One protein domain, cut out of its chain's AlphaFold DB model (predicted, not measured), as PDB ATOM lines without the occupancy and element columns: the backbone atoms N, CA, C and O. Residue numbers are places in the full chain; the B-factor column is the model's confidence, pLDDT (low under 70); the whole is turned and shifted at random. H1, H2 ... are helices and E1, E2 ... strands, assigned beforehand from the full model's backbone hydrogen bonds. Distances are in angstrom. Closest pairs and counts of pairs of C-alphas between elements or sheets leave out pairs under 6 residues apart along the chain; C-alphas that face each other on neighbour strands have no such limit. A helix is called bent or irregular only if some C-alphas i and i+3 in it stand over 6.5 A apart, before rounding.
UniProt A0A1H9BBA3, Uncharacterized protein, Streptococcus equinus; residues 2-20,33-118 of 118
ATOM      1  N   TYR A   2      93.964 -75.397 -58.298       79.00
ATOM      2  CA  TYR A   2      93.887 -76.103 -57.002       79.00
ATOM      3  C   TYR A   2      93.914 -75.174 -55.770       79.00
ATOM      4  O   TYR A   2      92.979 -75.191 -54.976       79.00
ATOM      5  N   ALA A   3      94.918 -74.292 -55.655       84.38
ATOM      6  CA  ALA A   3      95.016 -73.350 -54.532       84.38
ATOM      7  C   ALA A   3      93.795 -72.415 -54.416       84.38
ATOM      8  O   ALA A   3      93.333 -72.139 -53.314       84.38
ATOM      9  N   GLU A   4      93.232 -71.973 -55.545       86.12
ATOM     10  CA  GLU A   4      92.011 -71.159 -55.568       86.12
ATOM     11  C   GLU A   4      90.808 -71.952 -55.044       86.12
ATOM     12  O   GLU A   4      90.042 -71.441 -54.230       86.12
ATOM     13  N   TYR A   5      90.650 -73.210 -55.466       87.31
ATOM     14  CA  TYR A   5      89.552 -74.054 -55.005       87.31
ATOM     15  C   TYR A   5      89.659 -74.373 -53.516       87.31
ATOM     16  O   TYR A   5      88.679 -74.199 -52.798       87.31
ATOM     17  N   ILE A   6      90.844 -74.747 -53.027       89.44
ATOM     18  CA  ILE A   6      91.081 -74.948 -51.593       89.44
ATOM     19  C   ILE A   6      90.813 -73.657 -50.812       89.44
ATOM     20  O   ILE A   6      90.122 -73.685 -49.796       89.44
ATOM     21  N   THR A   7      91.268 -72.506 -51.320       91.50
ATOM     22  CA  THR A   7      90.980 -71.200 -50.707       91.50
ATOM     23  C   THR A   7      89.474 -70.958 -50.612       91.50
ATOM     24  O   THR A   7      89.000 -70.563 -49.547       91.50
ATOM     25  N   LYS A   8      88.703 -71.241 -51.672       91.31
ATOM     26  CA  LYS A   8      87.235 -71.128 -51.654       91.31
ATOM     27  C   LYS A   8      86.595 -72.090 -50.653       91.31
ATOM     28  O   LYS A   8      85.694 -71.679 -49.925       91.31
ATOM     29  N   ILE A   9      87.061 -73.336 -50.566       93.12
ATOM     30  CA  ILE A   9      86.530 -74.309 -49.599       93.12
ATOM     31  C   ILE A   9      86.728 -73.800 -48.172       93.12
ATOM     32  O   ILE A   9      85.762 -73.681 -47.420       93.12
ATOM     33  N   LEU A  10      87.968 -73.465 -47.819       94.31
ATOM     34  CA  LEU A  10      88.339 -73.137 -46.445       94.31
ATOM     35  C   LEU A  10      87.827 -71.762 -45.997       94.31
ATOM     36  O   LEU A  10      87.480 -71.599 -44.833       94.31
ATOM     37  N   ASN A  11      87.751 -70.777 -46.900       94.56
ATOM     38  CA  ASN A  11      87.390 -69.401 -46.534       94.56
ATOM     39  C   ASN A  11      85.930 -69.039 -46.830       94.56
ATOM     40  O   ASN A  11      85.427 -68.062 -46.280       94.56
ATOM     41  N   GLN A  12      85.244 -69.789 -47.698       92.81
ATOM     42  CA  GLN A  12      83.869 -69.474 -48.097       92.81
ATOM     43  C   GLN A  12      82.916 -70.630 -47.805       92.81
ATOM     44  O   GLN A  12      81.958 -70.436 -47.057       92.81
ATOM     45  N   LEU A  13      83.180 -71.823 -48.354       93.75
ATOM     46  CA  LEU A  13      82.258 -72.959 -48.255       93.75
ATOM     47  C   LEU A  13      82.069 -73.404 -46.802       93.75
ATOM     48  O   LEU A  13      80.961 -73.306 -46.281       93.75
ATOM     49  N   ILE A  14      83.153 -73.840 -46.148       94.50
ATOM     50  CA  ILE A  14      83.123 -74.368 -44.779       94.50
ATOM     51  C   ILE A  14      82.569 -73.324 -43.798       94.50
ATOM     52  O   ILE A  14      81.594 -73.623 -43.112       94.50
ATOM     53  N   PRO A  15      83.068 -72.072 -43.759       95.38
ATOM     54  CA  PRO A  15      82.546 -71.094 -42.811       95.38
ATOM     55  C   PRO A  15      81.056 -70.786 -43.004       95.38
ATOM     56  O   PRO A  15      80.346 -70.579 -42.021       95.38
ATOM     57  N   LYS A  16      80.560 -70.756 -44.249       94.06
ATOM     58  CA  LYS A  16      79.143 -70.482 -44.522       94.06
ATOM     59  C   LYS A  16      78.251 -71.658 -44.127       94.06
ATOM     60  O   LYS A  16      77.247 -71.425 -43.459       94.06
ATOM     61  N   ILE A  17      78.615 -72.903 -44.464       94.00
ATOM     62  CA  ILE A  17      77.823 -74.067 -44.023       94.00
ATOM     63  C   ILE A  17      77.824 -74.187 -42.495       94.00
ATOM     64  O   ILE A  17      76.777 -74.429 -41.912       94.00
ATOM     65  N   THR A  18      78.953 -73.921 -41.829       93.50
ATOM     66  CA  THR A  18      79.048 -73.994 -40.363       93.50
ATOM     67  C   THR A  18      78.164 -72.964 -39.660       93.50
ATOM     68  O   THR A  18      77.606 -73.264 -38.609       93.50
ATOM     69  N   ARG A  19      78.043 -71.747 -40.202       94.06
ATOM     70  CA  ARG A  19      77.276 -70.669 -39.553       94.06
ATOM     71  C   ARG A  19      75.796 -70.664 -39.902       94.06
ATOM     72  O   ARG A  19      74.983 -70.259 -39.079       94.06
ATOM     73  N   GLU A  20      75.456 -70.999 -41.142       93.75
ATOM     74  CA  GLU A  20      74.159 -70.624 -41.710       93.75
ATOM     75  C   GLU A  20      73.330 -71.818 -42.187       93.75
ATOM     76  O   GLU A  20      72.105 -71.693 -42.275       93.75
ATOM     77  N   HIS A  33      72.382 -76.480 -53.475       91.25
ATOM     78  CA  HIS A  33      73.495 -77.386 -53.795       91.25
ATOM     79  C   HIS A  33      74.136 -77.980 -52.524       91.25
ATOM     80  O   HIS A  33      75.262 -78.468 -52.565       91.25
ATOM     81  N   CYS A  34      73.448 -77.869 -51.387       94.38
ATOM     82  CA  CYS A  34      73.792 -78.457 -50.096       94.38
ATOM     83  C   CYS A  34      72.709 -79.485 -49.744       94.38
ATOM     84  O   CYS A  34      71.789 -79.190 -48.977       94.38
ATOM     85  N   HIS A  35      72.772 -80.648 -50.385       93.75
ATOM     86  CA  HIS A  35      71.742 -81.678 -50.289       93.75
ATOM     87  C   HIS A  35      72.339 -83.082 -50.327       93.75
ATOM     88  O   HIS A  35      73.464 -83.291 -50.792       93.75
ATOM     89  N   GLU A  36      71.551 -84.033 -49.837       95.25
ATOM     90  CA  GLU A  36      71.829 -85.458 -49.948       95.25
ATOM     91  C   GLU A  36      71.936 -85.864 -51.419       95.25
ATOM     92  O   GLU A  36      71.224 -85.334 -52.279       95.25
ATOM     93  N   ILE A  37      72.845 -86.789 -51.703       95.00
ATOM     94  CA  ILE A  37      72.945 -87.485 -52.979       95.00
ATOM     95  C   ILE A  37      72.241 -88.830 -52.767       95.00
ATOM     96  O   ILE A  37      72.783 -89.673 -52.053       95.00
ATOM     97  N   PRO A  38      71.039 -89.035 -53.326       93.88
ATOM     98  CA  PRO A  38      70.297 -90.278 -53.142       93.88
ATOM     99  C   PRO A  38      71.043 -91.490 -53.711       93.88
ATOM    100  O   PRO A  38      71.683 -91.377 -54.752       93.88
ATOM    101  N   GLU A  39      70.896 -92.666 -53.100       92.88
ATOM    102  CA  GLU A  39      71.529 -93.913 -53.576       92.88
ATOM    103  C   GLU A  39      71.163 -94.275 -55.025       92.88
ATOM    104  O   GLU A  39      71.953 -94.885 -55.744       92.88
ATOM    105  N   ASN A  40      69.968 -93.883 -55.474       92.12
ATOM    106  CA  ASN A  40      69.497 -94.101 -56.840       92.12
ATOM    107  C   ASN A  40      69.958 -93.023 -57.843       92.12
ATOM    108  O   ASN A  40      69.585 -93.093 -59.013       92.12
ATOM    109  N   ASP A  41      70.738 -92.029 -57.409       92.44
ATOM    110  CA  ASP A  41      71.349 -91.014 -58.270       92.44
ATOM    111  C   ASP A  41      72.633 -91.569 -58.918       92.44
ATOM    112  O   ASP A  41      73.475 -92.190 -58.266       92.44
ATOM    113  N   GLU A  42      72.833 -91.309 -60.211       91.38
ATOM    114  CA  GLU A  42      74.043 -91.710 -60.940       91.38
ATOM    115  C   GLU A  42      75.321 -91.148 -60.288       91.38
ATOM    116  O   GLU A  42      76.366 -91.808 -60.262       91.38
ATOM    117  N   ALA A  43      75.240 -89.941 -59.719       92.94
ATOM    118  CA  ALA A  43      76.351 -89.324 -59.010       92.94
ATOM    119  C   ALA A  43      76.779 -90.143 -57.784       92.94
ATOM    120  O   ALA A  43      77.975 -90.214 -57.499       92.94
ATOM    121  N   PHE A  44      75.837 -90.800 -57.094       94.50
ATOM    122  CA  PHE A  44      76.136 -91.639 -55.934       94.50
ATOM    123  C   PHE A  44      77.090 -92.768 -56.312       94.50
ATOM    124  O   PHE A  44      78.130 -92.936 -55.684       94.50
ATOM    125  N   SER A  45      76.782 -93.484 -57.396       92.12
ATOM    126  CA  SER A  45      77.594 -94.609 -57.872       92.12
ATOM    127  C   SER A  45      79.017 -94.172 -58.235       92.12
ATOM    128  O   SER A  45      79.983 -94.851 -57.897       92.12
ATOM    129  N   LYS A  46      79.164 -93.001 -58.869       92.69
ATOM    130  CA  LYS A  46      80.477 -92.439 -59.225       92.69
ATOM    131  C   LYS A  46      81.294 -92.064 -57.994       92.69
ATOM    132  O   LYS A  46      82.473 -92.399 -57.916       92.69
ATOM    133  N   TYR A  47      80.683 -91.359 -57.042       94.31
ATOM    134  CA  TYR A  47      81.388 -90.965 -55.827       94.31
ATOM    135  C   TYR A  47      81.697 -92.160 -54.937       94.31
ATOM    136  O   TYR A  47      82.773 -92.178 -54.353       94.31
ATOM    137  N   LYS A  48      80.819 -93.166 -54.878       93.25
ATOM    138  CA  LYS A  48      81.077 -94.423 -54.174       93.25
ATOM    139  C   LYS A  48      82.385 -95.056 -54.637       93.25
ATOM    140  O   LYS A  48      83.289 -95.201 -53.821       93.25
ATOM    141  N   VAL A  49      82.519 -95.315 -55.939       91.81
ATOM    142  CA  VAL A  49      83.741 -95.905 -56.513       91.81
ATOM    143  C   VAL A  49      84.968 -95.050 -56.183       91.81
ATOM    144  O   VAL A  49      85.964 -95.566 -55.691       91.81
ATOM    145  N   ALA A  50      84.882 -93.730 -56.368       91.56
ATOM    146  CA  ALA A  50      86.005 -92.838 -56.080       91.56
ATOM    147  C   ALA A  50      86.399 -92.821 -54.589       91.56
ATOM    148  O   ALA A  50      87.580 -92.761 -54.263       91.56
ATOM    149  N   ILE A  51      85.431 -92.851 -53.668       93.50
ATOM    150  CA  ILE A  51      85.684 -92.856 -52.218       93.50
ATOM    151  C   ILE A  51      86.286 -94.192 -51.784       93.50
ATOM    152  O   ILE A  51      87.228 -94.192 -50.992       93.50
ATOM    153  N   GLU A  52      85.771 -95.308 -52.303       92.81
ATOM    154  CA  GLU A  52      86.309 -96.650 -52.059       92.81
ATOM    155  C   GLU A  52      87.768 -96.748 -52.518       92.81
ATOM    156  O   GLU A  52      88.618 -97.200 -51.752       92.81
ATOM    157  N   GLU A  53      88.085 -96.251 -53.716       90.44
ATOM    158  CA  GLU A  53      89.454 -96.224 -54.246       90.44
ATOM    159  C   GLU A  53      90.394 -95.327 -53.429       90.44
ATOM    160  O   GLU A  53      91.551 -95.680 -53.207       90.44
ATOM    161  N   LEU A  54      89.910 -94.166 -52.973       89.56
ATOM    162  CA  LEU A  54      90.724 -93.198 -52.233       89.56
ATOM    163  C   LEU A  54      90.989 -93.604 -50.781       89.56
ATOM    164  O   LEU A  54      92.068 -93.324 -50.261       89.56
ATOM    165  N   HIS A  55      90.001 -94.206 -50.113       89.88
ATOM    166  CA  HIS A  55      90.017 -94.381 -48.655       89.88
ATOM    167  C   HIS A  55      89.890 -95.835 -48.195       89.88
ATOM    168  O   HIS A  55      90.142 -96.111 -47.024       89.88
ATOM    169  N   GLY A  56      89.483 -96.765 -49.066       89.62
ATOM    170  CA  GLY A  56      89.254 -98.167 -48.703       89.62
ATOM    171  C   GLY A  56      88.090 -98.379 -47.727       89.62
ATOM    172  O   GLY A  56      88.115 -99.332 -46.949       89.62
ATOM    173  N   ILE A  57      87.097 -97.480 -47.722       88.00
ATOM    174  CA  ILE A  57      85.914 -97.556 -46.848       88.00
ATOM    175  C   ILE A  57      84.674 -97.971 -47.637       88.00
ATOM    176  O   ILE A  57      84.482 -97.515 -48.759       88.00
ATOM    177  N   ASP A  58      83.818 -98.788 -47.023       81.44
ATOM    178  CA  ASP A  58      82.516 -99.163 -47.581       81.44
ATOM    179  C   ASP A  58      81.537 -97.981 -47.502       81.44
ATOM    180  O   ASP A  58      81.206 -97.485 -46.419       81.44
ATOM    181  N   VAL A  59      81.095 -97.508 -48.667       78.50
ATOM    182  CA  VAL A  59      80.251 -96.316 -48.807       78.50
ATOM    183  C   VAL A  59      78.768 -96.628 -48.621       78.50
ATOM    184  O   VAL A  59      77.998 -95.708 -48.359       78.50
ATOM    185  N   GLU A  60      78.347 -97.896 -48.689       76.06
ATOM    186  CA  GLU A  60      76.926 -98.269 -48.550       76.06
ATOM    187  C   GLU A  60      76.351 -97.931 -47.169       76.06
ATOM    188  O   GLU A  60      75.141 -97.833 -46.996       76.06
ATOM    189  N   GLN A  61      77.213 -97.698 -46.179       80.94
ATOM    190  CA  GLN A  61      76.817 -97.305 -44.826       80.94
ATOM    191  C   GLN A  61      76.835 -95.783 -44.603       80.94
ATOM    192  O   GLN A  61      76.605 -95.317 -43.484       80.94
ATOM    193  N   LEU A  62      77.150 -94.992 -45.635       89.00
ATOM    194  CA  LEU A  62      77.324 -93.542 -45.539       89.00
ATOM    195  C   LEU A  62      76.117 -92.801 -46.121       89.00
ATOM    196  O   LEU A  62      75.655 -93.101 -47.216       89.00
ATOM    197  N   SER A  63      75.669 -91.744 -45.438       94.19
ATOM    198  CA  SER A  63      74.743 -90.776 -46.039       94.19
ATOM    199  C   SER A  63      75.578 -89.751 -46.798       94.19
ATOM    200  O   SER A  63      76.205 -88.874 -46.192       94.19
ATOM    201  N   LEU A  64      75.647 -89.894 -48.124       95.69
ATOM    202  CA  LEU A  64      76.424 -88.997 -48.977       95.69
ATOM    203  C   LEU A  64      75.693 -87.679 -49.219       95.69
ATOM    204  O   LEU A  64      74.543 -87.641 -49.639       95.69
ATOM    205  N   TRP A  65      76.399 -86.576 -49.003       96.19
ATOM    206  CA  TRP A  65      75.913 -85.220 -49.230       96.19
ATOM    207  C   TRP A  65      76.902 -84.450 -50.090       96.19
ATOM    208  O   TRP A  65      78.115 -84.587 -49.925       96.19
ATOM    209  N   GLN A  66      76.390 -83.585 -50.962       95.44
ATOM    210  CA  GLN A  66      77.204 -82.559 -51.610       95.44
ATOM    211  C   GLN A  66      77.005 -81.208 -50.937       95.44
ATOM    212  O   GLN A  66      75.896 -80.859 -50.539       95.44
ATOM    213  N   PHE A  67      78.078 -80.423 -50.880       95.50
ATOM    214  CA  PHE A  67      78.059 -79.030 -50.454       95.50
ATOM    215  C   PHE A  67      78.722 -78.150 -51.510       95.50
ATOM    216  O   PHE A  67      79.901 -78.311 -51.837       95.50
ATOM    217  N   GLY A  68      77.968 -77.186 -52.030       92.62
ATOM    218  CA  GLY A  68      78.445 -76.178 -52.971       92.62
ATOM    219  C   GLY A  68      77.576 -74.921 -52.946       92.62
ATOM    220  O   GLY A  68      76.441 -74.946 -52.478       92.62
ATOM    221  N   PHE A  69      78.112 -73.813 -53.467       84.88
ATOM    222  CA  PHE A  69      77.397 -72.528 -53.540       84.88
ATOM    223  C   PHE A  69      77.418 -71.911 -54.936       84.88
ATOM    224  O   PHE A  69      76.377 -71.523 -55.457       84.88
ATOM    225  N   ILE A  70      78.600 -71.811 -55.552       74.38
ATOM    226  CA  ILE A  70      78.786 -71.159 -56.851       74.38
ATOM    227  C   ILE A  70      79.776 -71.972 -57.683       74.38
ATOM    228  O   ILE A  70      80.847 -72.350 -57.205       74.38
ATOM    229  N   GLY A  71      79.434 -72.189 -58.953       80.88
ATOM    230  CA  GLY A  71      80.291 -72.886 -59.908       80.88
ATOM    231  C   GLY A  71      80.308 -74.409 -59.718       80.88
ATOM    232  O   GLY A  71      79.397 -74.970 -59.101       80.88
ATOM    233  N   PRO A  72      81.318 -75.095 -60.277       84.00
ATOM    234  CA  PRO A  72      81.354 -76.558 -60.334       84.00
ATOM    235  C   PRO A  72      81.847 -77.222 -59.040       84.00
ATOM    236  O   PRO A  72      81.644 -78.412 -58.850       84.00
ATOM    237  N   LEU A  73      82.476 -76.461 -58.146       90.38
ATOM    238  CA  LEU A  73      83.103 -76.983 -56.938       90.38
ATOM    239  C   LEU A  73      82.073 -77.618 -55.990       90.38
ATOM    240  O   LEU A  73      81.122 -76.944 -55.576       90.38
ATOM    241  N   ARG A  74      82.291 -78.879 -55.612       93.69
ATOM    242  CA  ARG A  74      81.560 -79.591 -54.562       93.69
ATOM    243  C   ARG A  74      82.515 -80.199 -53.552       93.69
ATOM    244  O   ARG A  74      83.543 -80.767 -53.910       93.69
ATOM    245  N   LEU A  75      82.135 -80.102 -52.288       95.69
ATOM    246  CA  LEU A  75      82.671 -80.941 -51.229       95.69
ATOM    247  C   LEU A  75      81.686 -82.089 -51.018       95.69
ATOM    248  O   LEU A  75      80.530 -81.829 -50.687       95.69
ATOM    249  N   ILE A  76      82.124 -83.325 -51.250       96.38
ATOM    250  CA  ILE A  76      81.303 -84.509 -50.992       96.38
ATOM    251  C   ILE A  76      81.680 -85.048 -49.622       96.38
ATOM    252  O   ILE A  76      82.864 -85.194 -49.298       96.38
ATOM    253  N   CYS A  77      80.664 -85.319 -48.819       96.31
ATOM    254  CA  CYS A  77      80.812 -85.648 -47.417       96.31
ATOM    255  C   CYS A  77      79.917 -86.821 -47.037       96.31
ATOM    256  O   CYS A  77      78.847 -86.991 -47.612       96.31
ATOM    257  N   ASN A  78      80.297 -87.536 -45.982       96.00
ATOM    258  CA  ASN A  78      79.329 -88.259 -45.168       96.00
ATOM    259  C   ASN A  78      78.693 -87.279 -44.170       96.00
ATOM    260  O   ASN A  78      79.411 -86.540 -43.489       96.00
ATOM    261  N   PHE A  79      77.368 -87.271 -44.061       94.62
ATOM    262  CA  PHE A  79      76.653 -86.516 -43.037       94.62
ATOM    263  C   PHE A  79      76.021 -87.466 -42.022       94.62
ATOM    264  O   PHE A  79      75.097 -88.209 -42.334       94.62
ATOM    265  N   SER A  80      76.503 -87.440 -40.781       93.06
ATOM    266  CA  SER A  80      76.014 -88.335 -39.730       93.06
ATOM    267  C   SER A  80      76.009 -87.644 -38.374       93.06
ATOM    268  O   SER A  80      76.976 -86.982 -37.999       93.06
ATOM    269  N   GLY A  81      74.902 -87.758 -37.635       89.25
ATOM    270  CA  GLY A  81      74.777 -87.178 -36.293       89.25
ATOM    271  C   GLY A  81      75.028 -85.665 -36.248       89.25
ATOM    272  O   GLY A  81      75.683 -85.180 -35.325       89.25
ATOM    273  N   ASN A  82      74.558 -84.926 -37.260       87.62
ATOM    274  CA  ASN A  82      74.810 -83.491 -37.443       87.62
ATOM    275  C   ASN A  82      76.300 -83.119 -37.603       87.62
ATOM    276  O   ASN A  82      76.702 -81.984 -37.344       87.62
ATOM    277  N   ARG A  83      77.133 -84.076 -38.023       92.38
ATOM    278  CA  ARG A  83      78.545 -83.877 -38.355       92.38
ATOM    279  C   ARG A  83      78.751 -84.113 -39.841       92.38
ATOM    280  O   ARG A  83      78.224 -85.068 -40.402       92.38
ATOM    281  N   ILE A  84      79.533 -83.235 -40.454       94.69
ATOM    282  CA  ILE A  84      79.931 -83.318 -41.856       94.69
ATOM    283  C   ILE A  84      81.363 -83.849 -41.883       94.69
ATOM    284  O   ILE A  84      82.263 -83.208 -41.339       94.69
ATOM    285  N   PHE A  85      81.568 -85.000 -42.512       94.56
ATOM    286  CA  PHE A  85      82.874 -85.624 -42.706       94.56
ATOM    287  C   PHE A  85      83.261 -85.508 -44.182       94.56
ATOM    288  O   PHE A  85      82.689 -86.228 -45.000       94.56
ATOM    289  N   PRO A  86      84.180 -84.601 -44.552       94.56
ATOM    290  CA  PRO A  86      84.637 -84.478 -45.932       94.56
ATOM    291  C   PRO A  86      85.306 -85.765 -46.419       94.56
ATOM    292  O   PRO A  86      86.165 -86.301 -45.725       94.56
ATOM    293  N   LEU A  87      84.934 -86.231 -47.614       94.38
ATOM    294  CA  LEU A  87      85.472 -87.454 -48.222       94.38
ATOM    295  C   LEU A  87      86.229 -87.160 -49.517       94.38
ATOM    296  O   LEU A  87      87.315 -87.689 -49.731       94.38
ATOM    297  N   LEU A  88      85.695 -86.292 -50.377       92.38
ATOM    298  CA  LEU A  88      86.391 -85.870 -51.593       92.38
ATOM    299  C   LEU A  88      85.988 -84.458 -52.013       92.38
ATOM    300  O   LEU A  88      84.936 -83.937 -51.635       92.38
ATOM    301  N   ILE A  89      86.836 -83.851 -52.837       92.00
ATOM    302  CA  ILE A  89      86.551 -82.576 -53.484       92.00
ATOM    303  C   ILE A  89      86.358 -82.829 -54.973       92.00
ATOM    304  O   ILE A  89      87.290 -83.240 -55.661       92.00
ATOM    305  N   ASP A  90      85.166 -82.527 -55.471       90.31
ATOM    306  CA  ASP A  90      84.881 -82.517 -56.897       90.31
ATOM    307  C   ASP A  90      85.005 -81.080 -57.411       90.31
ATOM    308  O   ASP A  90      84.129 -80.233 -57.228       90.31
ATOM    309  N   TYR A  91      86.131 -80.779 -58.051       86.31
ATOM    310  CA  TYR A  91      86.406 -79.451 -58.600       86.31
ATOM    311  C   TYR A  91      85.559 -79.109 -59.831       86.31
ATOM    312  O   TYR A  91      85.496 -77.940 -60.227       86.31
ATOM    313  N   HIS A  92      84.953 -80.111 -60.467       83.44
ATOM    314  CA  HIS A  92      84.439 -80.015 -61.829       83.44
ATOM    315  C   HIS A  92      82.990 -80.485 -61.988       83.44
ATOM    316  O   HIS A  92      82.467 -80.410 -63.098       83.44
ATOM    317  N   HIS A  93      82.327 -80.875 -60.899       86.69
ATOM    318  CA  HIS A  93      80.962 -81.399 -60.896       86.69
ATOM    319  C   HIS A  93      80.819 -82.657 -61.778       86.69
ATOM    320  O   HIS A  93      79.875 -82.785 -62.560       86.69
ATOM    321  N   LEU A  94      81.796 -83.562 -61.679       86.50
ATOM    322  CA  LEU A  94      81.904 -84.814 -62.430       86.50
ATOM    323  C   LEU A  94      80.857 -85.855 -62.038       86.50
ATOM    324  O   LEU A  94      80.495 -86.675 -62.884       86.50
ATOM    325  N   GLY A  95      80.333 -85.814 -60.806       87.00
ATOM    326  CA  GLY A  95      79.213 -86.685 -60.423       87.00
ATOM    327  C   GLY A  95      78.011 -86.514 -61.359       87.00
ATOM    328  O   GLY A  95      77.398 -87.492 -61.783       87.00
ATOM    329  N   TYR A  96      77.767 -85.274 -61.798       84.62
ATOM    330  CA  TYR A  96      76.700 -84.894 -62.726       84.62
ATOM    331  C   TYR A  96      77.282 -84.471 -64.077       84.62
ATOM    332  O   TYR A  96      77.247 -83.301 -64.477       84.62
ATOM    333  N   SER A  97      77.862 -85.435 -64.787       70.50
ATOM    334  CA  SER A  97      78.364 -85.234 -66.143       70.50
ATOM    335  C   SER A  97      77.253 -84.734 -67.072       70.50
ATOM    336  O   SER A  97      76.176 -85.314 -67.157       70.50
ATOM    337  N   SER A  98      77.531 -83.658 -67.806       67.69
ATOM    338  CA  SER A  98      76.652 -83.106 -68.833       67.69
ATOM    339  C   SER A  98      77.455 -82.911 -70.106       67.69
ATOM    340  O   SER A  98      78.517 -82.287 -70.065       67.69
ATOM    341  N   GLU A  99      76.927 -83.371 -71.238       59.56
ATOM    342  CA  GLU A  99      77.558 -83.193 -72.553       59.56
ATOM    343  C   GLU A  99      77.867 -81.719 -72.856       59.56
ATOM    344  O   GLU A  99      78.898 -81.397 -73.437       59.56
ATOM    345  N   LYS A 100      77.007 -80.802 -72.397       61.25
ATOM    346  CA  LYS A 100      77.118 -79.364 -72.686       61.25
ATOM    347  C   LYS A 100      78.113 -78.616 -71.800       61.25
ATOM    348  O   LYS A 100      78.593 -77.560 -72.201       61.25
ATOM    349  N   TYR A 101      78.391 -79.119 -70.600       59.84
ATOM    350  CA  TYR A 101      79.113 -78.355 -69.574       59.84
ATOM    351  C   TYR A 101      80.359 -79.074 -69.049       59.84
ATOM    352  O   TYR A 101      81.373 -78.424 -68.790       59.84
ATOM    353  N   ASN A 102      80.309 -80.408 -68.950       56.16
ATOM    354  CA  ASN A 102      81.270 -81.221 -68.206       56.16
ATOM    355  C   ASN A 102      81.830 -82.399 -69.033       56.16
ATOM    356  O   ASN A 102      82.386 -83.327 -68.470       56.16
ATOM    357  N   GLN A 103      81.722 -82.385 -70.367       54.66
ATOM    358  CA  GLN A 103      82.512 -83.261 -71.258       54.66
ATOM    359  C   GLN A 103      83.833 -82.605 -71.700       54.66
ATOM    360  O   GLN A 103      84.408 -82.937 -72.737       54.66
ATOM    361  N   LYS A 104      84.349 -81.642 -70.928       52.62
ATOM    362  CA  LYS A 104      85.720 -81.177 -71.143       52.62
ATOM    363  C   LYS A 104      86.649 -82.359 -70.885       52.62
ATOM    364  O   LYS A 104      86.530 -83.001 -69.855       52.62
ATOM    365  N   ASP A 105      87.557 -82.635 -71.813       56.06
ATOM    366  CA  ASP A 105      88.541 -83.712 -71.707       56.06
ATOM    367  C   ASP A 105      89.438 -83.515 -70.469       56.06
ATOM    368  O   ASP A 105      90.477 -82.847 -70.521       56.06
ATOM    369  N   TYR A 106      89.004 -84.050 -69.321       60.94
ATOM    370  CA  TYR A 106      89.719 -83.915 -68.051       60.94
ATOM    371  C   TYR A 106      91.067 -84.639 -68.071       60.94
ATOM    372  O   TYR A 106      91.910 -84.350 -67.227       60.94
ATOM    373  N   LYS A 107      91.329 -85.483 -69.082       55.56
ATOM    374  CA  LYS A 107      92.639 -86.113 -69.305       55.56
ATOM    375  C   LYS A 107      93.759 -85.096 -69.550       55.56
ATOM    376  O   LYS A 107      94.927 -85.455 -69.470       55.56
ATOM    377  N   LYS A 108      93.434 -83.826 -69.834       57.97
ATOM    378  CA  LYS A 108      94.428 -82.746 -69.958       57.97
ATOM    379  C   LYS A 108      94.871 -82.144 -68.621       57.97
ATOM    380  O   LYS A 108      95.836 -81.382 -68.606       57.97
ATOM    381  N   TYR A 109      94.202 -82.456 -67.511       63.03
ATOM    382  CA  TYR A 109      94.636 -82.022 -66.183       63.03
ATOM    383  C   TYR A 109      95.616 -83.039 -65.603       63.03
ATOM    384  O   TYR A 109      95.219 -84.010 -64.975       63.03
ATOM    385  N   SER A 110      96.911 -82.800 -65.800       65.12
ATOM    386  CA  SER A 110      97.979 -83.669 -65.284       65.12
ATOM    387  C   SER A 110      98.299 -83.456 -63.802       65.12
ATOM    388  O   SER A 110      99.133 -84.159 -63.242       65.12
ATOM    389  N   PHE A 111      97.697 -82.452 -63.162       73.12
ATOM    390  CA  PHE A 111      97.994 -82.129 -61.773       73.12
ATOM    391  C   PHE A 111      97.017 -82.830 -60.827       73.12
ATOM    392  O   PHE A 111      95.886 -82.369 -60.661       73.12
ATOM    393  N   CYS A 112      97.489 -83.882 -60.155       74.81
ATOM    394  CA  CYS A 112      96.804 -84.510 -59.031       74.81
ATOM    395  C   CYS A 112      97.498 -84.121 -57.709       74.81
ATOM    396  O   CYS A 112      98.675 -84.425 -57.517       74.81
ATOM    397  N   PRO A 113      96.817 -83.423 -56.780       75.31
ATOM    398  CA  PRO A 113      97.405 -83.050 -55.495       75.31
ATOM    399  C   PRO A 113      97.652 -84.262 -54.593       75.31
ATOM    400  O   PRO A 113      98.555 -84.195 -53.770       75.31
ATOM    401  N   ILE A 114      96.873 -85.339 -54.751       76.62
ATOM    402  CA  ILE A 114      97.065 -86.586 -54.005       76.62
ATOM    403  C   ILE A 114      98.396 -87.194 -54.434       76.62
ATOM    404  O   ILE A 114      99.316 -87.176 -53.640       76.62
ATOM    405  N   GLU A 115      98.565 -87.538 -55.715       80.38
ATOM    406  CA  GLU A 115      99.828 -88.097 -56.235       80.38
ATOM    407  C   GLU A 115     101.063 -87.224 -55.958       80.38
ATOM    408  O   GLU A 115     102.185 -87.722 -55.892       80.38
ATOM    409  N   LYS A 116     100.886 -85.900 -55.853       82.56
ATOM    410  CA  LYS A 116     101.998 -84.976 -55.619       82.56
ATOM    411  C   LYS A 116     102.401 -84.854 -54.148       82.56
ATOM    412  O   LYS A 116     103.566 -84.555 -53.881       82.56
ATOM    413  N   TYR A 117     101.453 -84.951 -53.219       80.19
ATOM    414  CA  TYR A 117     101.668 -84.561 -51.821       80.19
ATOM    415  C   TYR A 117     101.321 -85.645 -50.791       80.19
ATOM    416  O   TYR A 117     101.611 -85.432 -49.614       80.19
ATOM    417  N   LEU A 118     100.714 -86.759 -51.204       71.81
ATOM    418  CA  LEU A 118     100.354 -87.911 -50.375       71.81
ATOM    419  C   LEU A 118     100.938 -89.185 -50.993       71.81
ATOM    420  O   LEU A 118     101.474 -89.992 -50.206       71.81
TER     421      LEU A 118
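AT A GLANCE: This is residues 2 to 20 and 33 to 118 of the 118 residues of an uncharacterized protein of Streptococcus equinus (UniProt A0A1H9BBA3). A strongly twisted sheet of four strands is sandwiched between two helices, with H1 slanting over one face and H2 crossing the other. From the end of E4 a long stretch with no named element, residues 91 to 112, leads to the short helix H3, which is not on the sheet. The printed part has 105 residues, with three named helices and four named strands in the order H1, E1, H2, E2, E3, E4, H3; the sheet runs E1, E2, E3, E4, antiparallel throughout. The class is mixed, helices and strands, and the whole is compact, with a radius of gyration of the C-alphas of 13.8 A and spans of 39 by 32 by 30 A.

IN THESE COORDINATES: H1, residues 2 to 20, begins at C-alpha 2 (93.887, -76.103, -57.002) and is 25.6 A long; it is only just irregular, with C-alphas 11 and 14 6.8 A apart. After the cut come E1, residues 34 to 36, and H2, residues 42 to 55, 20.3 A long. E2 is residues 64 to 67, with C-alpha 64 at (76.424, -88.997, -48.977). E3, residues 74 to 80, spans 18.1 A, and E4, residues 83 to 90, spans 19.6 A and bends by 62 degrees at residue 87. H3, residues 113 to 117, ends at C-alpha 117 (101.668, -84.561, -51.821).

HOW THE PARTS SIT: E1 and E4 are the edge strands. In E1 and E2, N 35 and O 66 are 3.1 A apart, within hydrogen-bond range. E2, E3 and E4 form a meander, each strand the antiparallel neighbour of the one before. Within hydrogen-bond range are N 65 and O 77, 2.8 A, in the hairpin E2 and E3, and N 85 and O 78, 2.8 A, in the hairpin E3 and E4. The sheet and its helices make three layers, H1 and H2 being on opposite faces. H1 has a height over the sheet of 10.0 A and runs slantwise to the strands, at 39 degrees to E3 on the local plane; its closest C-alphas to E2 are Leu 13 and Phe 67, 7.7 A. H2 has a height of 9.0 A, lies over E3 and E4 and runs across the strands, at 80 degrees to E3 on the local plane; its closest C-alphas to E4 are Ile 51 and Leu 87, 6.7 A. H1 and H2 are apart. H3 and H1 are close but not clearly touching, with the C-alphas of Tyr 2 and Pro 113 7.9 A apart. Every O i to N i+4 pair is within hydrogen-bond range in H2 and H3, and 13 of 15 in H1.

THE WHOLE: The two C-alphas farthest apart are those of Gly 81 and Lys 108, 39.2 A. Residues 21 to 32 are not printed, and C-alphas 20 and 33 are 13.9 A apart across the cut. The link from E4 to H3, 22 residues, is long. The mean pLDDT of the printed part is 85.7, and residues 98 to 110 are under 70.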